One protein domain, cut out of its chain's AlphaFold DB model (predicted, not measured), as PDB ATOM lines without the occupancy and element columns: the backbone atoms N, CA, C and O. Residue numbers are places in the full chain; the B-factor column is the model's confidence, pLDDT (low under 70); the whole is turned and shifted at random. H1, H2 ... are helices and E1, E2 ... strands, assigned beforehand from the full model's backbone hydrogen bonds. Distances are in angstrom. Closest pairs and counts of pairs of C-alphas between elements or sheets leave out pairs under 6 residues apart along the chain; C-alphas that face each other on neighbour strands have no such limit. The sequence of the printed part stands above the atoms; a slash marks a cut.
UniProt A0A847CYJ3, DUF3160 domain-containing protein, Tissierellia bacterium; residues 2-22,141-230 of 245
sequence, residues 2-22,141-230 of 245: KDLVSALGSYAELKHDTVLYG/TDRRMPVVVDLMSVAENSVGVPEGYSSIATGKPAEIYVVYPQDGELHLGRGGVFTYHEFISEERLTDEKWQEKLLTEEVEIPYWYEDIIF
ATOM      1  N   LYS A   2     -28.551 -19.462  55.078       85.62
ATOM      2  CA  LYS A   2     -28.650 -18.285  54.182       85.62
ATOM      3  C   LYS A   2     -27.744 -18.404  52.945       85.62
ATOM      4  O   LYS A   2     -28.243 -18.394  51.828       85.62
ATOM      5  N   ASP A   3     -26.440 -18.596  53.150       87.00
ATOM      6  CA  ASP A   3     -25.471 -18.656  52.042       87.00
ATOM      7  C   ASP A   3     -25.726 -19.821  51.091       87.00
ATOM      8  O   ASP A   3     -25.505 -19.697  49.894       87.00
ATOM      9  N   LEU A   4     -26.241 -20.943  51.607       89.88
ATOM     10  CA  LEU A   4     -26.616 -22.092  50.788       89.88
ATOM     11  C   LEU A   4     -27.836 -21.771  49.919       89.88
ATOM     12  O   LEU A   4     -27.805 -22.046  48.727       89.88
ATOM     13  N   VAL A   5     -28.874 -21.151  50.489       90.56
ATOM     14  CA  VAL A   5     -30.055 -20.702  49.730       90.56
ATOM     15  C   VAL A   5     -29.650 -19.674  48.675       90.56
ATOM     16  O   VAL A   5     -30.061 -19.787  47.526       90.56
ATOM     17  N   SER A   6     -28.785 -18.717  49.022       89.50
ATOM     18  CA  SER A   6     -28.280 -17.724  48.062       89.50
ATOM     19  C   SER A   6     -27.415 -18.350  46.967       89.50
ATOM     20  O   SER A   6     -27.555 -17.988  45.803       89.50
ATOM     21  N   ALA A   7     -26.572 -19.330  47.301       89.62
ATOM     22  CA  ALA A   7     -25.780 -20.064  46.317       89.62
ATOM     23  C   ALA A   7     -26.658 -20.907  45.378       89.62
ATOM     24  O   ALA A   7     -26.406 -20.936  44.177       89.62
ATOM     25  N   LEU A   8     -27.691 -21.571  45.901       92.12
ATOM     26  CA  LEU A   8     -28.623 -22.377  45.108       92.12
ATOM     27  C   LEU A   8     -29.556 -21.513  44.250       92.12
ATOM     28  O   LEU A   8     -29.806 -21.863  43.100       92.12
ATOM     29  N   GLY A   9     -29.997 -20.361  44.764       90.44
ATOM     30  CA  GLY A   9     -30.705 -19.349  43.981       90.44
ATOM     31  C   GLY A   9     -29.839 -18.827  42.837       90.44
ATOM     32  O   GLY A   9     -30.235 -18.915  41.682       90.44
ATOM     33  N   SER A  10     -28.597 -18.420  43.122       88.25
ATOM     34  CA  SER A  10     -27.635 -18.018  42.087       88.25
ATOM     35  C   SER A  10     -27.334 -19.143  41.084       88.25
ATOM     36  O   SER A  10     -27.159 -18.876  39.899       88.25
ATOM     37  N   TYR A  11     -27.304 -20.403  41.523       89.25
ATOM     38  CA  TYR A  11     -27.167 -21.554  40.630       89.25
ATOM     39  C   TYR A  11     -28.391 -21.740  39.723       89.25
ATOM     40  O   TYR A  11     -28.212 -22.071  38.552       89.25
ATOM     41  N   ALA A  12     -29.607 -21.511  40.230       90.44
ATOM     42  CA  ALA A  12     -30.825 -21.526  39.423       90.44
ATOM     43  C   ALA A  12     -30.800 -20.422  38.356       90.44
ATOM     44  O   ALA A  12     -31.007 -20.741  37.188       90.44
ATOM     45  N   GLU A  13     -30.428 -19.190  38.724       87.94
ATOM     46  CA  GLU A  13     -30.227 -18.075  37.781       87.94
ATOM     47  C   GLU A  13     -29.181 -18.429  36.711       87.94
ATOM     48  O   GLU A  13     -29.447 -18.344  35.519       87.94
ATOM     49  N   LEU A  14     -28.009 -18.945  37.110       86.50
ATOM     50  CA  LEU A  14     -26.960 -19.347  36.163       86.50
ATOM     51  C   LEU A  14     -27.419 -20.463  35.221       86.50
ATOM     52  O   LEU A  14     -27.071 -20.465  34.042       86.50
ATOM     53  N   LYS A  15     -28.160 -21.453  35.728       84.19
ATOM     54  CA  LYS A  15     -28.680 -22.541  34.895       84.19
ATOM     55  C   LYS A  15     -29.732 -22.043  33.927       84.19
ATOM     56  O   LYS A  15     -29.638 -22.388  32.750       84.19
ATOM     57  N   HIS A  16     -30.653 -21.216  34.404       84.25
ATOM     58  CA  HIS A  16     -31.617 -20.518  33.574       84.25
ATOM     59  C   HIS A  16     -30.900 -19.732  32.461       84.25
ATOM     60  O   HIS A  16     -31.145 -20.007  31.289       84.25
ATOM     61  N   ASP A  17     -29.914 -18.898  32.797       73.81
ATOM     62  CA  ASP A  17     -29.185 -18.034  31.853       73.81
ATOM     63  C   ASP A  17     -28.287 -18.796  30.860       73.81
ATOM     64  O   ASP A  17     -27.949 -18.310  29.780       73.81
ATOM     65  N   THR A  18     -27.866 -20.020  31.199       62.16
ATOM     66  CA  THR A  18     -27.154 -20.886  30.237       62.16
ATOM     67  C   THR A  18     -28.082 -21.565  29.232       62.16
ATOM     68  O   THR A  18     -27.610 -22.032  28.193       62.16
ATOM     69  N   VAL A  19     -29.380 -21.651  29.536       57.38
ATOM     70  CA  VAL A  19     -30.405 -22.271  28.684       57.38
ATOM     71  C   VAL A  19     -31.213 -21.205  27.931       57.38
ATOM     72  O   VAL A  19     -31.632 -21.452  26.799       57.38
ATOM     73  N   LEU A  20     -31.389 -20.017  28.516       50.50
ATOM     74  CA  LEU A  20     -32.177 -18.898  28.000       50.50
ATOM     75  C   LEU A  20     -31.435 -17.566  28.184       50.50
ATOM     76  O   LEU A  20     -30.550 -17.440  29.012       50.50
ATOM     77  N   TYR A  21     -31.780 -16.584  27.351       44.09
ATOM     78  CA  TYR A  21     -31.169 -15.253  27.305       44.09
ATOM     79  C   TYR A  21     -31.071 -14.570  28.684       44.09
ATOM     80  O   TYR A  21     -31.984 -14.674  29.499       44.09
ATOM     81  N   GLY A  22     -29.974 -13.829  28.894       43.62
ATOM     82  CA  GLY A  22     -29.662 -13.148  30.152       43.62
ATOM     83  C   GLY A  22     -30.690 -12.083  30.534       43.62
ATOM     84  O   GLY A  22     -31.049 -11.229  29.718       43.62
ATOM     85  N   THR A 141     -42.320 -10.228  32.650       75.44
ATOM     86  CA  THR A 141     -41.630 -11.441  33.108       75.44
ATOM     87  C   THR A 141     -40.135 -11.199  33.266       75.44
ATOM     88  O   THR A 141     -39.535 -11.640  34.245       75.44
ATOM     89  N   ASP A 142     -39.556 -10.433  32.340       70.94
ATOM     90  CA  ASP A 142     -38.125 -10.127  32.288       70.94
ATOM     91  C   ASP A 142     -37.724  -9.010  33.264       70.94
ATOM     92  O   ASP A 142     -36.538  -8.768  33.476       70.94
ATOM     93  N   ARG A 143     -38.705  -8.343  33.892       70.56
ATOM     94  CA  ARG A 143     -38.484  -7.353  34.963       70.56
ATOM     95  C   ARG A 143     -38.476  -7.965  36.361       70.56
ATOM     96  O   ARG A 143     -38.197  -7.261  37.332       70.56
ATOM     97  N   ARG A 144     -38.857  -9.234  36.502       77.44
ATOM     98  CA  ARG A 144     -39.048  -9.881  37.803       77.44
ATOM     99  C   ARG A 144     -37.934 -10.891  38.057       77.44
ATOM    100  O   ARG A 144     -37.553 -11.646  37.177       77.44
ATOM    101  N   MET A 145     -37.468 -10.915  39.303       84.31
ATOM    102  CA  MET A 145     -36.442 -11.838  39.795       84.31
ATOM    103  C   MET A 145     -36.769 -13.336  39.629       84.31
ATOM    104  O   MET A 145     -35.847 -14.078  39.329       84.31
ATOM    105  N   PRO A 146     -38.009 -13.831  39.845       91.62
ATOM    106  CA  PRO A 146     -38.246 -15.268  39.858       91.62
ATOM    107  C   PRO A 146     -38.065 -15.891  38.472       91.62
ATOM    108  O   PRO A 146     -38.773 -15.523  37.525       91.62
ATOM    109  N   VAL A 147     -37.185 -16.886  38.394       91.88
ATOM    110  CA  VAL A 147     -36.944 -17.700  37.197       91.88
ATOM    111  C   VAL A 147     -37.055 -19.188  37.505       91.88
ATOM    112  O   VAL A 147     -36.862 -19.607  38.649       91.88
ATOM    113  N   VAL A 148     -37.347 -19.997  36.487       93.56
ATOM    114  CA  VAL A 148     -37.422 -21.463  36.596       93.56
ATOM    115  C   VAL A 148     -36.631 -22.143  35.484       93.56
ATOM    116  O   VAL A 148     -36.631 -21.710  34.336       93.56
ATOM    117  N   VAL A 149     -35.978 -23.258  35.806       91.75
ATOM    118  CA  VAL A 149     -35.267 -24.074  34.816       91.75
ATOM    119  C   VAL A 149     -35.411 -25.562  35.127       91.75
ATOM    120  O   VAL A 149     -35.262 -25.984  36.278       91.75
ATOM    121  N   ASP A 150     -35.694 -26.375  34.103       89.69
ATOM    122  CA  ASP A 150     -35.633 -27.832  34.217       89.69
ATOM    123  C   ASP A 150     -34.189 -28.335  34.078       89.69
ATOM    124  O   ASP A 150     -33.451 -27.967  33.168       89.69
ATOM    125  N   LEU A 151     -33.770 -29.195  35.004       87.06
ATOM    126  CA  LEU A 151     -32.451 -29.825  35.006       87.06
ATOM    127  C   LEU A 151     -32.446 -31.123  34.198       87.06
ATOM    128  O   LEU A 151     -31.506 -31.394  33.450       87.06
ATOM    129  N   MET A 152     -33.464 -31.961  34.399       86.62
ATOM    130  CA  MET A 152     -33.552 -33.288  33.789       86.62
ATOM    131  C   MET A 152     -34.966 -33.864  33.853       86.62
ATOM    132  O   MET A 152     -35.725 -33.587  34.780       86.62
ATOM    133  N   SER A 153     -35.293 -34.740  32.902       89.75
ATOM    134  CA  SER A 153     -36.494 -35.573  32.981       89.75
ATOM    135  C   SER A 153     -36.295 -36.723  33.969       89.75
ATOM    136  O   SER A 153     -35.302 -37.449  33.898       89.75
ATOM    137  N   VAL A 154     -37.263 -36.910  34.859       88.44
ATOM    138  CA  VAL A 154     -37.349 -38.048  35.771       88.44
ATOM    139  C   VAL A 154     -38.197 -39.129  35.108       88.44
ATOM    140  O   VAL A 154     -39.380 -38.926  34.848       88.44
ATOM    141  N   ALA A 155     -37.570 -40.264  34.807       88.56
ATOM    142  CA  ALA A 155     -38.242 -41.444  34.267       88.56
ATOM    143  C   ALA A 155     -38.766 -42.355  35.388       88.56
ATOM    144  O   ALA A 155     -38.385 -42.199  36.555       88.56
ATOM    145  N   GLU A 156     -39.582 -43.346  35.013       90.88
ATOM    146  CA  GLU A 156     -40.022 -44.413  35.915       90.88
ATOM    147  C   GLU A 156     -38.814 -45.005  36.654       90.88
ATOM    148  O   GLU A 156     -37.791 -45.367  36.060       90.88
ATOM    149  N   ASN A 157     -38.907 -45.062  37.980       86.75
ATOM    150  CA  ASN A 157     -37.789 -45.437  38.832       86.75
ATOM    151  C   ASN A 157     -38.255 -46.273  40.026       86.75
ATOM    152  O   ASN A 157     -39.384 -46.177  40.498       86.75
ATOM    153  N   SER A 158     -37.344 -47.094  40.545       91.19
ATOM    154  CA  SER A 158     -37.605 -47.994  41.674       91.19
ATOM    155  C   SER A 158     -37.486 -47.327  43.047       91.19
ATOM    156  O   SER A 158     -37.688 -47.993  44.061       91.19
ATOM    157  N   VAL A 159     -37.135 -46.038  43.091       88.56
ATOM    158  CA  VAL A 159     -36.896 -45.281  44.331       88.56
ATOM    159  C   VAL A 159     -38.075 -44.385  44.721       88.56
ATOM    160  O   VAL A 159     -38.007 -43.713  45.744       88.56
ATOM    161  N   GLY A 160     -39.169 -44.421  43.954       87.44
ATOM    162  CA  GLY A 160     -40.434 -43.771  44.301       87.44
ATOM    163  C   GLY A 160     -40.467 -42.260  44.064       87.44
ATOM    164  O   GLY A 160     -41.328 -41.590  44.626       87.44
ATOM    165  N   VAL A 161     -39.554 -41.718  43.253       87.12
ATOM    166  CA  VAL A 161     -39.624 -40.314  42.822       87.12
ATOM    167  C   VAL A 161     -40.656 -40.208  41.689       87.12
ATOM    168  O   VAL A 161     -40.596 -41.029  40.771       87.12
ATOM    169  N   PRO A 162     -41.591 -39.239  41.713       89.69
ATOM    170  CA  PRO A 162     -42.552 -39.057  40.628       89.69
ATOM    171  C   PRO A 162     -41.876 -38.834  39.270       89.69
ATOM    172  O   PRO A 162     -40.832 -38.185  39.188       89.69
ATOM    173  N   GLU A 163     -42.480 -39.357  38.203       91.62
ATOM    174  CA  GLU A 163     -42.079 -39.029  36.832       91.62
ATOM    175  C   GLU A 163     -42.364 -37.553  36.524       91.62
ATOM    176  O   GLU A 163     -43.312 -36.976  37.056       91.62
ATOM    177  N   GLY A 164     -41.557 -36.941  35.657       91.88
ATOM    178  CA  GLY A 164     -41.737 -35.538  35.278       91.88
ATOM    179  C   GLY A 164     -40.426 -34.842  34.932       91.88
ATOM    180  O   GLY A 164     -39.534 -35.429  34.319       91.88
ATOM    181  N   TYR A 165     -40.304 -33.582  35.330       91.19
ATOM    182  CA  TYR A 165     -39.139 -32.730  35.109       91.19
ATOM    183  C   TYR A 165     -38.642 -32.216  36.453       91.19
ATOM    184  O   TYR A 165     -39.373 -31.536  37.169       91.19
ATOM    185  N   SER A 166     -37.409 -32.568  36.812       91.50
ATOM    186  CA  SER A 166     -36.749 -32.004  37.983       91.50
ATOM    187  C   SER A 166     -36.353 -30.574  37.665       91.50
ATOM    188  O   SER A 166     -35.571 -30.349  36.740       91.50
ATOM    189  N   SER A 167     -36.897 -29.634  38.428       93.19
ATOM    190  CA  SER A 167     -36.732 -28.203  38.212       93.19
ATOM    191  C   SER A 167     -36.186 -27.522  39.454       93.19
ATOM    192  O   SER A 167     -36.443 -27.941  40.586       93.19
ATOM    193  N   ILE A 168     -35.444 -26.448  39.214       94.94
ATOM    194  CA  ILE A 168     -35.001 -25.509  40.240       94.94
ATOM    195  C   ILE A 168     -35.456 -24.106  39.861       94.94
ATOM    196  O   ILE A 168     -35.598 -23.797  38.676       94.94
ATOM    197  N   ALA A 169     -35.696 -23.269  40.862       94.50
ATOM    198  CA  ALA A 169     -36.205 -21.926  40.632       94.50
ATOM    199  C   ALA A 169     -35.813 -20.947  41.739       94.50
ATOM    200  O   ALA A 169     -35.560 -21.346  42.880       94.50
ATOM    201  N   THR A 170     -35.820 -19.658  41.408       94.38
ATOM    202  CA  THR A 170     -35.857 -18.566  42.386       94.38
ATOM    203  C   THR A 170     -37.299 -18.109  42.585       94.38
ATOM    204  O   THR A 170     -38.118 -18.158  41.668       94.38
ATOM    205  N   GLY A 171     -37.642 -17.719  43.810       91.19
ATOM    206  CA  GLY A 171     -38.939 -17.137  44.137       91.19
ATOM    207  C   GLY A 171     -38.869 -15.613  44.223       91.19
ATOM    208  O   GLY A 171     -37.920 -14.974  43.770       91.19
ATOM    209  N   LYS A 172     -39.879 -15.007  44.857       87.94
ATOM    210  CA  LYS A 172     -39.819 -13.587  45.240       87.94
ATOM    211  C   LYS A 172     -38.627 -13.365  46.191       87.94
ATOM    212  O   LYS A 172     -38.343 -14.266  46.989       87.94
ATOM    213  N   PRO A 173     -37.951 -12.201  46.156       85.44
ATOM    214  CA  PRO A 173     -36.931 -11.897  47.154       85.44
ATOM    215  C   PRO A 173     -37.558 -11.973  48.549       85.44
ATOM    216  O   PRO A 173     -38.633 -11.417  48.782       85.44
ATOM    217  N   ALA A 174     -36.902 -12.687  49.459       86.75
ATOM    218  CA  ALA A 174     -37.287 -12.717  50.860       86.75
ATOM    219  C   ALA A 174     -36.626 -11.561  51.606       86.75
ATOM    220  O   ALA A 174     -35.562 -11.069  51.223       86.75
ATOM    221  N   GLU A 175     -37.251 -11.150  52.701       87.44
ATOM    222  CA  GLU A 175     -36.663 -10.184  53.616       87.44
ATOM    223  C   GLU A 175     -35.831 -10.911  54.667       87.44
ATOM    224  O   GLU A 175     -36.270 -11.901  55.254       87.44
ATOM    225  N   ILE A 176     -34.622 -10.416  54.911       86.62
ATOM    226  CA  ILE A 176     -33.766 -10.882  55.995       86.62
ATOM    227  C   ILE A 176     -33.597  -9.779  57.031       86.62
ATOM    228  O   ILE A 176     -33.330  -8.625  56.691       86.62
ATOM    229  N   TYR A 177     -33.703 -10.167  58.300       88.25
ATOM    230  CA  TYR A 177     -33.374  -9.334  59.445       88.25
ATOM    231  C   TYR A 177     -32.073  -9.829  60.072       88.25
ATOM    232  O   TYR A 177     -31.936 -11.014  60.382       88.25
ATOM    233  N   VAL A 178     -31.106  -8.930  60.247       87.06
ATOM    234  CA  VAL A 178     -29.778  -9.259  60.781       87.06
ATOM    235  C   VAL A 178     -29.482  -8.353  61.961       87.06
ATOM    236  O   VAL A 178     -29.515  -7.134  61.827       87.06
ATOM    237  N   VAL A 179     -29.168  -8.946  63.111       89.56
ATOM    238  CA  VAL A 179     -28.633  -8.197  64.252       89.56
ATOM    239  C   VAL A 179     -27.120  -8.118  64.106       89.56
ATOM    240  O   VAL A 179     -26.469  -9.158  63.997       89.56
ATOM    241  N   TYR A 180     -26.564  -6.911  64.121       86.75
ATOM    242  CA  TYR A 180     -25.122  -6.688  64.026       86.75
ATOM    243  C   TYR A 180     -24.652  -5.652  65.061       86.75
ATOM    244  O   TYR A 180     -25.402  -4.727  65.389       86.75
ATOM    245  N   PRO A 181     -23.445  -5.820  65.633       85.44
ATOM    246  CA  PRO A 181     -22.855  -4.826  66.516       85.44
ATOM    247  C   PRO A 181     -22.241  -3.681  65.701       85.44
ATOM    248  O   PRO A 181     -21.533  -3.934  64.735       85.44
ATOM    249  N   GLN A 182     -22.461  -2.438  66.117       82.25
ATOM    250  CA  GLN A 182     -21.787  -1.258  65.569       82.25
ATOM    251  C   GLN A 182     -21.601  -0.233  66.688       82.25
ATOM    252  O   GLN A 182     -22.516   0.003  67.469       82.25
ATOM    253  N   ASP A 183     -20.409   0.359  66.794       79.88
ATOM    254  CA  ASP A 183     -20.098   1.422  67.765       79.88
ATOM    255  C   ASP A 183     -20.453   1.071  69.237       79.88
ATOM    256  O   ASP A 183     -20.715   1.942  70.064       79.88
ATOM    257  N   GLY A 184     -20.431  -0.224  69.587       81.62
ATOM    258  CA  GLY A 184     -20.770  -0.733  70.924       81.62
ATOM    259  C   GLY A 184     -22.266  -0.960  71.182       81.62
ATOM    260  O   GLY A 184     -22.628  -1.390  72.279       81.62
ATOM    261  N   GLU A 185     -23.123  -0.724  70.188       86.31
ATOM    262  CA  GLU A 185     -24.569  -0.951  70.233       86.31
ATOM    263  C   GLU A 185     -24.982  -2.082  69.277       86.31
ATOM    264  O   GLU A 185     -24.265  -2.426  68.337       86.31
ATOM    265  N   LEU A 186     -26.133  -2.712  69.536       89.44
ATOM    266  CA  LEU A 186     -26.716  -3.701  68.627       89.44
ATOM    267  C   LEU A 186     -27.751  -3.022  67.735       89.44
ATOM    268  O   LEU A 186     -28.705  -2.424  68.236       89.44
ATOM    269  N   HIS A 187     -27.598  -3.188  66.429       87.69
ATOM    270  CA  HIS A 187     -28.516  -2.679  65.418       87.69
ATOM    271  C   HIS A 187     -29.262  -3.825  64.739       87.69
ATOM    272  O   HIS A 187     -28.754  -4.941  64.634       87.69
ATOM    273  N   LEU A 188     -30.472  -3.535  64.256       88.88
ATOM    274  CA  LEU A 188     -31.254  -4.437  63.414       88.88
ATOM    275  C   LEU A 188     -31.228  -3.921  61.972       88.88
ATOM    276  O   LEU A 188     -31.785  -2.866  61.676       88.88
ATOM    277  N   GLY A 189     -30.582  -4.667  61.082       86.94
ATOM    278  CA  GLY A 189     -30.592  -4.433  59.642       86.94
ATOM    279  C   GLY A 189     -31.708  -5.212  58.956       86.94
ATOM    280  O   GLY A 189     -32.054  -6.314  59.386       86.94
ATOM    281  N   ARG A 190     -32.233  -4.653  57.863       86.06
ATOM    282  CA  ARG A 190     -33.182  -5.303  56.949       86.06
ATOM    283  C   ARG A 190     -32.586  -5.310  55.546       86.06
ATOM    284  O   ARG A 190     -32.025  -4.304  55.120       86.06
ATOM    285  N   GLY A 191     -32.717  -6.419  54.829       83.56
ATOM    286  CA  GLY A 191     -32.237  -6.544  53.452       83.56
ATOM    287  C   GLY A 191     -33.013  -7.579  52.648       83.56
ATOM    288  O   GLY A 191     -33.895  -8.252  53.179       83.56
ATOM    289  N   GLY A 192     -32.672  -7.704  51.366       86.12
ATOM    290  CA  GLY A 192     -33.195  -8.748  50.486       86.12
ATOM    291  C   GLY A 192     -32.281  -9.973  50.448       86.12
ATOM    292  O   GLY A 192     -31.055  -9.847  50.492       86.12
ATOM    293  N   VAL A 193     -32.866 -11.162  50.342       87.62
ATOM    294  CA  VAL A 193     -32.152 -12.426  50.138       87.62
ATOM    295  C   VAL A 193     -32.893 -13.295  49.121       87.62
ATOM    296  O   VAL A 193     -34.111 -13.206  48.973       87.62
ATOM    297  N   PHE A 194     -32.152 -14.138  48.403       89.38
ATOM    298  CA  PHE A 194     -32.737 -15.136  47.510       89.38
ATOM    299  C   PHE A 194     -33.671 -16.094  48.255       89.38
ATOM    300  O   PHE A 194     -33.419 -16.481  49.397       89.38
ATOM    301  N   THR A 195     -34.696 -16.543  47.540       90.69
ATOM    302  CA  THR A 195     -35.474 -17.748  47.841       90.69
ATOM    303  C   THR A 195     -35.138 -18.826  46.812       90.69
ATOM    304  O   THR A 195     -34.694 -18.510  45.704       90.69
ATOM    305  N   TYR A 196     -35.308 -20.098  47.176       94.00
ATOM    306  CA  TYR A 196     -34.909 -21.224  46.336       94.00
ATOM    307  C   TYR A 196     -35.956 -22.333  46.347       94.00
ATOM    308  O   TYR A 196     -36.352 -22.811  47.399       94.00
ATOM    309  N   HIS A 197     -36.353 -22.814  45.179       94.50
ATOM    310  CA  HIS A 197     -37.291 -23.924  45.068       94.50
ATOM    311  C   HIS A 197     -36.654 -25.080  44.303       94.50
ATOM    312  O   HIS A 197     -35.942 -24.869  43.320       94.50
ATOM    313  N   GLU A 198     -36.943 -26.303  44.743       93.12
ATOM    314  CA  GLU A 198     -36.601 -27.537  44.039       93.12
ATOM    315  C   GLU A 198     -37.827 -28.453  44.035       93.12
ATOM    316  O   GLU A 198     -38.445 -28.675  45.076       93.12
ATOM    317  N   PHE A 199     -38.235 -28.930  42.860       93.50
ATOM    318  CA  PHE A 199     -39.459 -29.722  42.729       93.50
ATOM    319  C   PHE A 199     -39.459 -30.586  41.465       93.50
ATOM    320  O   PHE A 199     -38.658 -30.393  40.548       93.50
ATOM    321  N   ILE A 200     -40.378 -31.555  41.420       92.19
ATOM    322  CA  ILE A 200     -40.722 -32.282  40.195       92.19
ATOM    323  C   ILE A 200     -41.996 -31.672  39.614       92.19
ATOM    324  O   ILE A 200     -43.004 -31.562  40.308       92.19
ATOM    325  N   SER A 201     -41.944 -31.279  38.346       90.81
ATOM    326  CA  SER A 201     -43.087 -30.762  37.595       90.81
ATOM    327  C   SER A 201     -43.569 -31.783  36.568       90.81
ATOM    328  O   SER A 201     -42.759 -32.441  35.919       90.81
ATOM    329  N   GLU A 202     -44.881 -31.890  36.370       91.94
ATOM    330  CA  GLU A 202     -45.457 -32.748  35.321       91.94
ATOM    331  C   GLU A 202     -45.190 -32.192  33.908       91.94
ATOM    332  O   GLU A 202     -45.137 -32.937  32.930       91.94
ATOM    333  N   GLU A 203     -44.968 -30.879  33.797       91.94
ATOM    334  CA  GLU A 203     -44.641 -30.187  32.550       91.94
ATOM    335  C   GLU A 203     -43.414 -29.276  32.691       91.94
ATOM    336  O   GLU A 203     -43.042 -28.869  33.792       91.94
ATOM    337  N   ARG A 204     -42.786 -28.918  31.565       90.00
ATOM    338  CA  ARG A 204     -41.772 -27.857  31.563       90.00
ATOM    339  C   ARG A 204     -42.450 -26.516  31.807       90.00
ATOM    340  O   ARG A 204     -43.398 -26.168  31.103       90.00
ATOM    341  N   LEU A 205     -41.959 -25.781  32.796       91.69
ATOM    342  CA  LEU A 205     -42.485 -24.469  33.147       91.69
ATOM    343  C   LEU A 205     -41.745 -23.379  32.376       91.69
ATOM    344  O   LEU A 205     -40.541 -23.478  32.159       91.69
ATOM    345  N   THR A 206     -42.485 -22.349  31.979       91.69
ATOM    346  CA  THR A 206     -41.913 -21.064  31.572       91.69
ATOM    347  C   THR A 206     -41.921 -20.122  32.769       91.69
ATOM    348  O   THR A 206     -42.651 -20.356  33.741       91.69
ATOM    349  N   ASP A 207     -41.154 -19.038  32.697       91.38
ATOM    350  CA  ASP A 207     -41.117 -18.053  33.776       91.38
ATOM    351  C   ASP A 207     -42.471 -17.384  33.993       91.38
ATOM    352  O   ASP A 207     -42.838 -17.144  35.135       91.38
ATOM    353  N   GLU A 208     -43.270 -17.168  32.942       91.56
ATOM    354  CA  GLU A 208     -44.634 -16.640  33.074       91.56
ATOM    355  C   GLU A 208     -45.481 -17.537  33.979       91.56
ATOM    356  O   GLU A 208     -46.096 -17.056  34.929       91.56
ATOM    357  N   LYS A 209     -45.477 -18.852  33.713       93.38
ATOM    358  CA  LYS A 209     -46.237 -19.828  34.506       93.38
ATOM    359  C   LYS A 209     -45.720 -19.906  35.938       93.38
ATOM    360  O   LYS A 209     -46.506 -20.022  36.873       93.38
ATOM    361  N   TRP A 210     -44.401 -19.860  36.114       94.31
ATOM    362  CA  TRP A 210     -43.789 -19.899  37.438       94.31
ATOM    363  C   TRP A 210     -44.105 -18.647  38.259       94.31
ATOM    364  O   TRP A 210     -44.507 -18.742  39.418       94.31
ATOM    365  N   GLN A 211     -43.995 -17.473  37.646       93.38
ATOM    366  CA  GLN A 211     -44.319 -16.203  38.281       93.38
ATOM    367  C   GLN A 211     -45.816 -16.072  38.569       93.38
ATOM    368  O   GLN A 211     -46.173 -15.556  39.627       93.38
ATOM    369  N   GLU A 212     -46.688 -16.552  37.677       93.00
ATOM    370  CA  GLU A 212     -48.129 -16.644  37.936       93.00
ATOM    371  C   GLU A 212     -48.396 -17.531  39.153       93.00
ATOM    372  O   GLU A 212     -49.053 -17.083  40.091       93.00
ATOM    373  N   LYS A 213     -47.792 -18.725  39.203       92.81
ATOM    374  CA  LYS A 213     -47.917 -19.645  40.339       92.81
ATOM    375  C   LYS A 213     -47.494 -19.000  41.662       92.81
ATOM    376  O   LYS A 213     -48.221 -19.086  42.642       92.81
ATOM    377  N   LEU A 214     -46.371 -18.277  41.688       91.69
ATOM    378  CA  LEU A 214     -45.908 -17.538  42.875       91.69
ATOM    379  C   LEU A 214     -46.845 -16.392  43.307       91.69
ATOM    380  O   LEU A 214     -46.705 -15.866  44.418       91.69
ATOM    381  N   LEU A 215     -47.723 -15.914  42.421       87.50
ATOM    382  CA  LEU A 215     -48.699 -14.861  42.712       87.50
ATOM    383  C   LEU A 215     -50.045 -15.421  43.176       87.50
ATOM    384  O   LEU A 215     -50.711 -14.761  43.974       87.50
ATOM    385  N   THR A 216     -50.448 -16.582  42.667       89.06
ATOM    386  CA  THR A 216     -51.785 -17.151  42.877       89.06
ATOM    387  C   THR A 216     -51.819 -18.266  43.914       89.06
ATOM    388  O   THR A 216     -52.878 -18.513  44.493       89.06
ATOM    389  N   GLU A 217     -50.690 -18.924  44.161       87.62
ATOM    390  CA  GLU A 217     -50.593 -20.119  44.992       87.62
ATOM    391  C   GLU A 217     -49.504 -19.971  46.056       87.62
ATOM    392  O   GLU A 217     -48.526 -19.233  45.905       87.62
ATOM    393  N   GLU A 218     -49.667 -20.713  47.147       83.12
ATOM    394  CA  GLU A 218     -48.588 -20.942  48.095       83.12
ATOM    395  C   GLU A 218     -47.654 -22.005  47.512       83.12
ATOM    396  O   GLU A 218     -48.078 -23.108  47.164       83.12
ATOM    397  N   VAL A 219     -46.383 -21.647  47.349       87.31
ATOM    398  CA  VAL A 219     -45.382 -22.523  46.747       87.31
ATOM    399  C   VAL A 219     -44.470 -23.053  47.836       87.31
ATOM    400  O   VAL A 219     -43.805 -22.281  48.526       87.31
ATOM    401  N   GLU A 220     -44.417 -24.378  47.950       85.19
ATOM    402  CA  GLU A 220     -43.559 -25.052  48.917       85.19
ATOM    403  C   GLU A 220     -42.085 -24.688  48.705       85.19
ATOM    404  O   GLU A 220     -41.571 -24.592  47.583       85.19
ATOM    405  N   ILE A 221     -41.405 -24.492  49.827       88.88
ATOM    406  CA  ILE A 221     -39.959 -24.338  49.908       88.88
ATOM    407  C   ILE A 221     -39.342 -25.670  50.357       88.88
ATOM    408  O   ILE A 221     -39.997 -26.464  51.026       88.88
ATOM    409  N   PRO A 222     -38.080 -25.942  50.017       90.88
ATOM    410  CA  PRO A 222     -37.393 -27.140  50.468       90.88
ATOM    411  C   PRO A 222     -37.357 -27.307  51.997       90.88
ATOM    412  O   PRO A 222     -36.861 -26.442  52.725       90.88
ATOM    413  N   TYR A 223     -37.761 -28.495  52.466       90.56
ATOM    414  CA  TYR A 223     -37.868 -28.854  53.890       90.56
ATOM    415  C   TYR A 223     -36.611 -28.569  54.725       90.56
ATOM    416  O   TYR A 223     -36.673 -28.387  55.940       90.56
ATOM    417  N   TRP A 224     -35.436 -28.570  54.095       90.44
ATOM    418  CA  TRP A 224     -34.157 -28.403  54.778       90.44
ATOM    419  C   TRP A 224     -33.861 -26.954  55.192       90.44
ATOM    420  O   TRP A 224     -32.897 -26.738  55.940       90.44
ATOM    421  N   TYR A 225     -34.651 -25.975  54.733       88.31
ATOM    422  CA  TYR A 225     -34.550 -24.584  55.186       88.31
ATOM    423  C   TYR A 225     -35.881 -23.930  55.582       88.31
ATOM    424  O   TYR A 225     -35.901 -22.737  55.871       88.31
ATOM    425  N   GLU A 226     -36.974 -24.685  55.692       85.38
ATOM    426  CA  GLU A 226     -38.238 -24.163  56.240       85.38
ATOM    427  C   GLU A 226     -38.053 -23.482  57.604       85.38
ATOM    428  O   GLU A 226     -38.633 -22.436  57.875       85.38
ATOM    429  N   ASP A 227     -37.168 -24.022  58.441       82.69
ATOM    430  CA  ASP A 227     -36.934 -23.549  59.804       82.69
ATOM    431  C   ASP A 227     -36.157 -22.228  59.920       82.69
ATOM    432  O   ASP A 227     -36.001 -21.721  61.030       82.69
ATOM    433  N   ILE A 228     -35.653 -21.675  58.809       80.31
ATOM    434  CA  ILE A 228     -35.030 -20.342  58.787       80.31
ATOM    435  C   ILE A 228     -35.960 -19.251  58.240       80.31
ATOM    436  O   ILE A 228     -35.580 -18.080  58.256       80.31
ATOM    437  N   ILE A 229     -37.156 -19.612  57.766       73.12
ATOM    438  CA  ILE A 229     -38.206 -18.655  57.408       73.12
ATOM    439  C   ILE A 229     -39.100 -18.509  58.635       73.12
ATOM    440  O   ILE A 229     -39.914 -19.370  58.949       73.12
ATOM    441  N   PHE A 230     -38.854 -17.440  59.391       61.00
ATOM    442  CA  PHE A 230     -39.349 -17.342  60.761       61.00
ATOM    443  C   PHE A 230     -40.756 -16.751  60.899       61.00
ATOM    444  O   PHE A 230     -41.384 -17.024  61.919       61.00
TER     445      PHE A 230
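This is residues 2 to 22 and 141 to 230 of the 245 residues of the protein "DUF3160 domain-containing protein" of Tissierellia bacterium (UniProt A0A847CYJ3). A small, twisted three-stranded sheet, E1, E2 and E5, has the helix H1 lying across one face, and a long two-stranded hairpin, E3 and E4, reaches away from this body as an arm whose tip, residues 181 to 186, sticks out free. The short helix H2 only grazes the sheet, with its residues 207 to 211. The printed part has 111 residues, with two named helices and five named strands in the order H1, E1, E2, E3, E4, E5, H2; both sheets, E1 - E2 - E5 and E3 - E4, are antiparallel, and the class is mixed, helices and strands. The whole is loose, with a radius of gyration of the C-alphas of 16.5 A, and elongated, spanning 59 by 34 by 27 A.

H1, residues 2 to 19, begins with C-alpha 2 at (-28.650, -18.285, 54.182) and is 25.9 A long. After the cut come E1, residues 148 to 154, 16.6 A, and E2, residues 164 to 170, 19.3 A. E3, residues 174 to 182, is 24.2 A long and ends with C-alpha 182 at (-21.787, -1.258, 65.569). E4, residues 185 to 193, is 24.4 A long. E5, residues 196 to 201, follows, and H2, residues 207 to 216, ends with C-alpha 216 at (-51.785, -17.151, 42.877).

H1 is on the sheet E1 E2 E5 at a height of 7.8 A, over its three strands, and runs across them, at 83 degrees to E1 on the local plane; this gives two layers, a helix on one face of a sheet. The closest C-alphas of H1 and E2 are those of Gly 9 and Thr 170, 5.4 A apart. The sheet is only just strongly twisted, its C-alphas lying up to 4.4 A off the best plane. E1 and E2 form a hairpin, with N 151 and O 166 within hydrogen-bond range at 2.8 A. The inner strand E2 pairs with E5 through N 167 and O 199, 2.9 A. In the hairpin of E3 and E4, N 178 and O 189 are 2.9 A apart. E4 runs on into E5 across a break of 2 residues, at 29 degrees. H1 and E3 are apart. The closest C-alphas of E1 and H2 are those of Val 148 and Asp 207, 5.8 A apart. In H1 and H2 every O i to N i+4 pair is within hydrogen-bond range.

The two C-alphas farthest apart, those of Glu 156 and Asp 183, are 59.3 A apart. Residues 23 to 140 are not printed, and C-alphas 22 and 141 are 12.4 A apart across this cut. Of the links that are printed whole, none is long. Residues 217 to 230 hold no named element. The mean pLDDT of the printed part is 86.3; residues 18 to 22 and residue 230 are under 70.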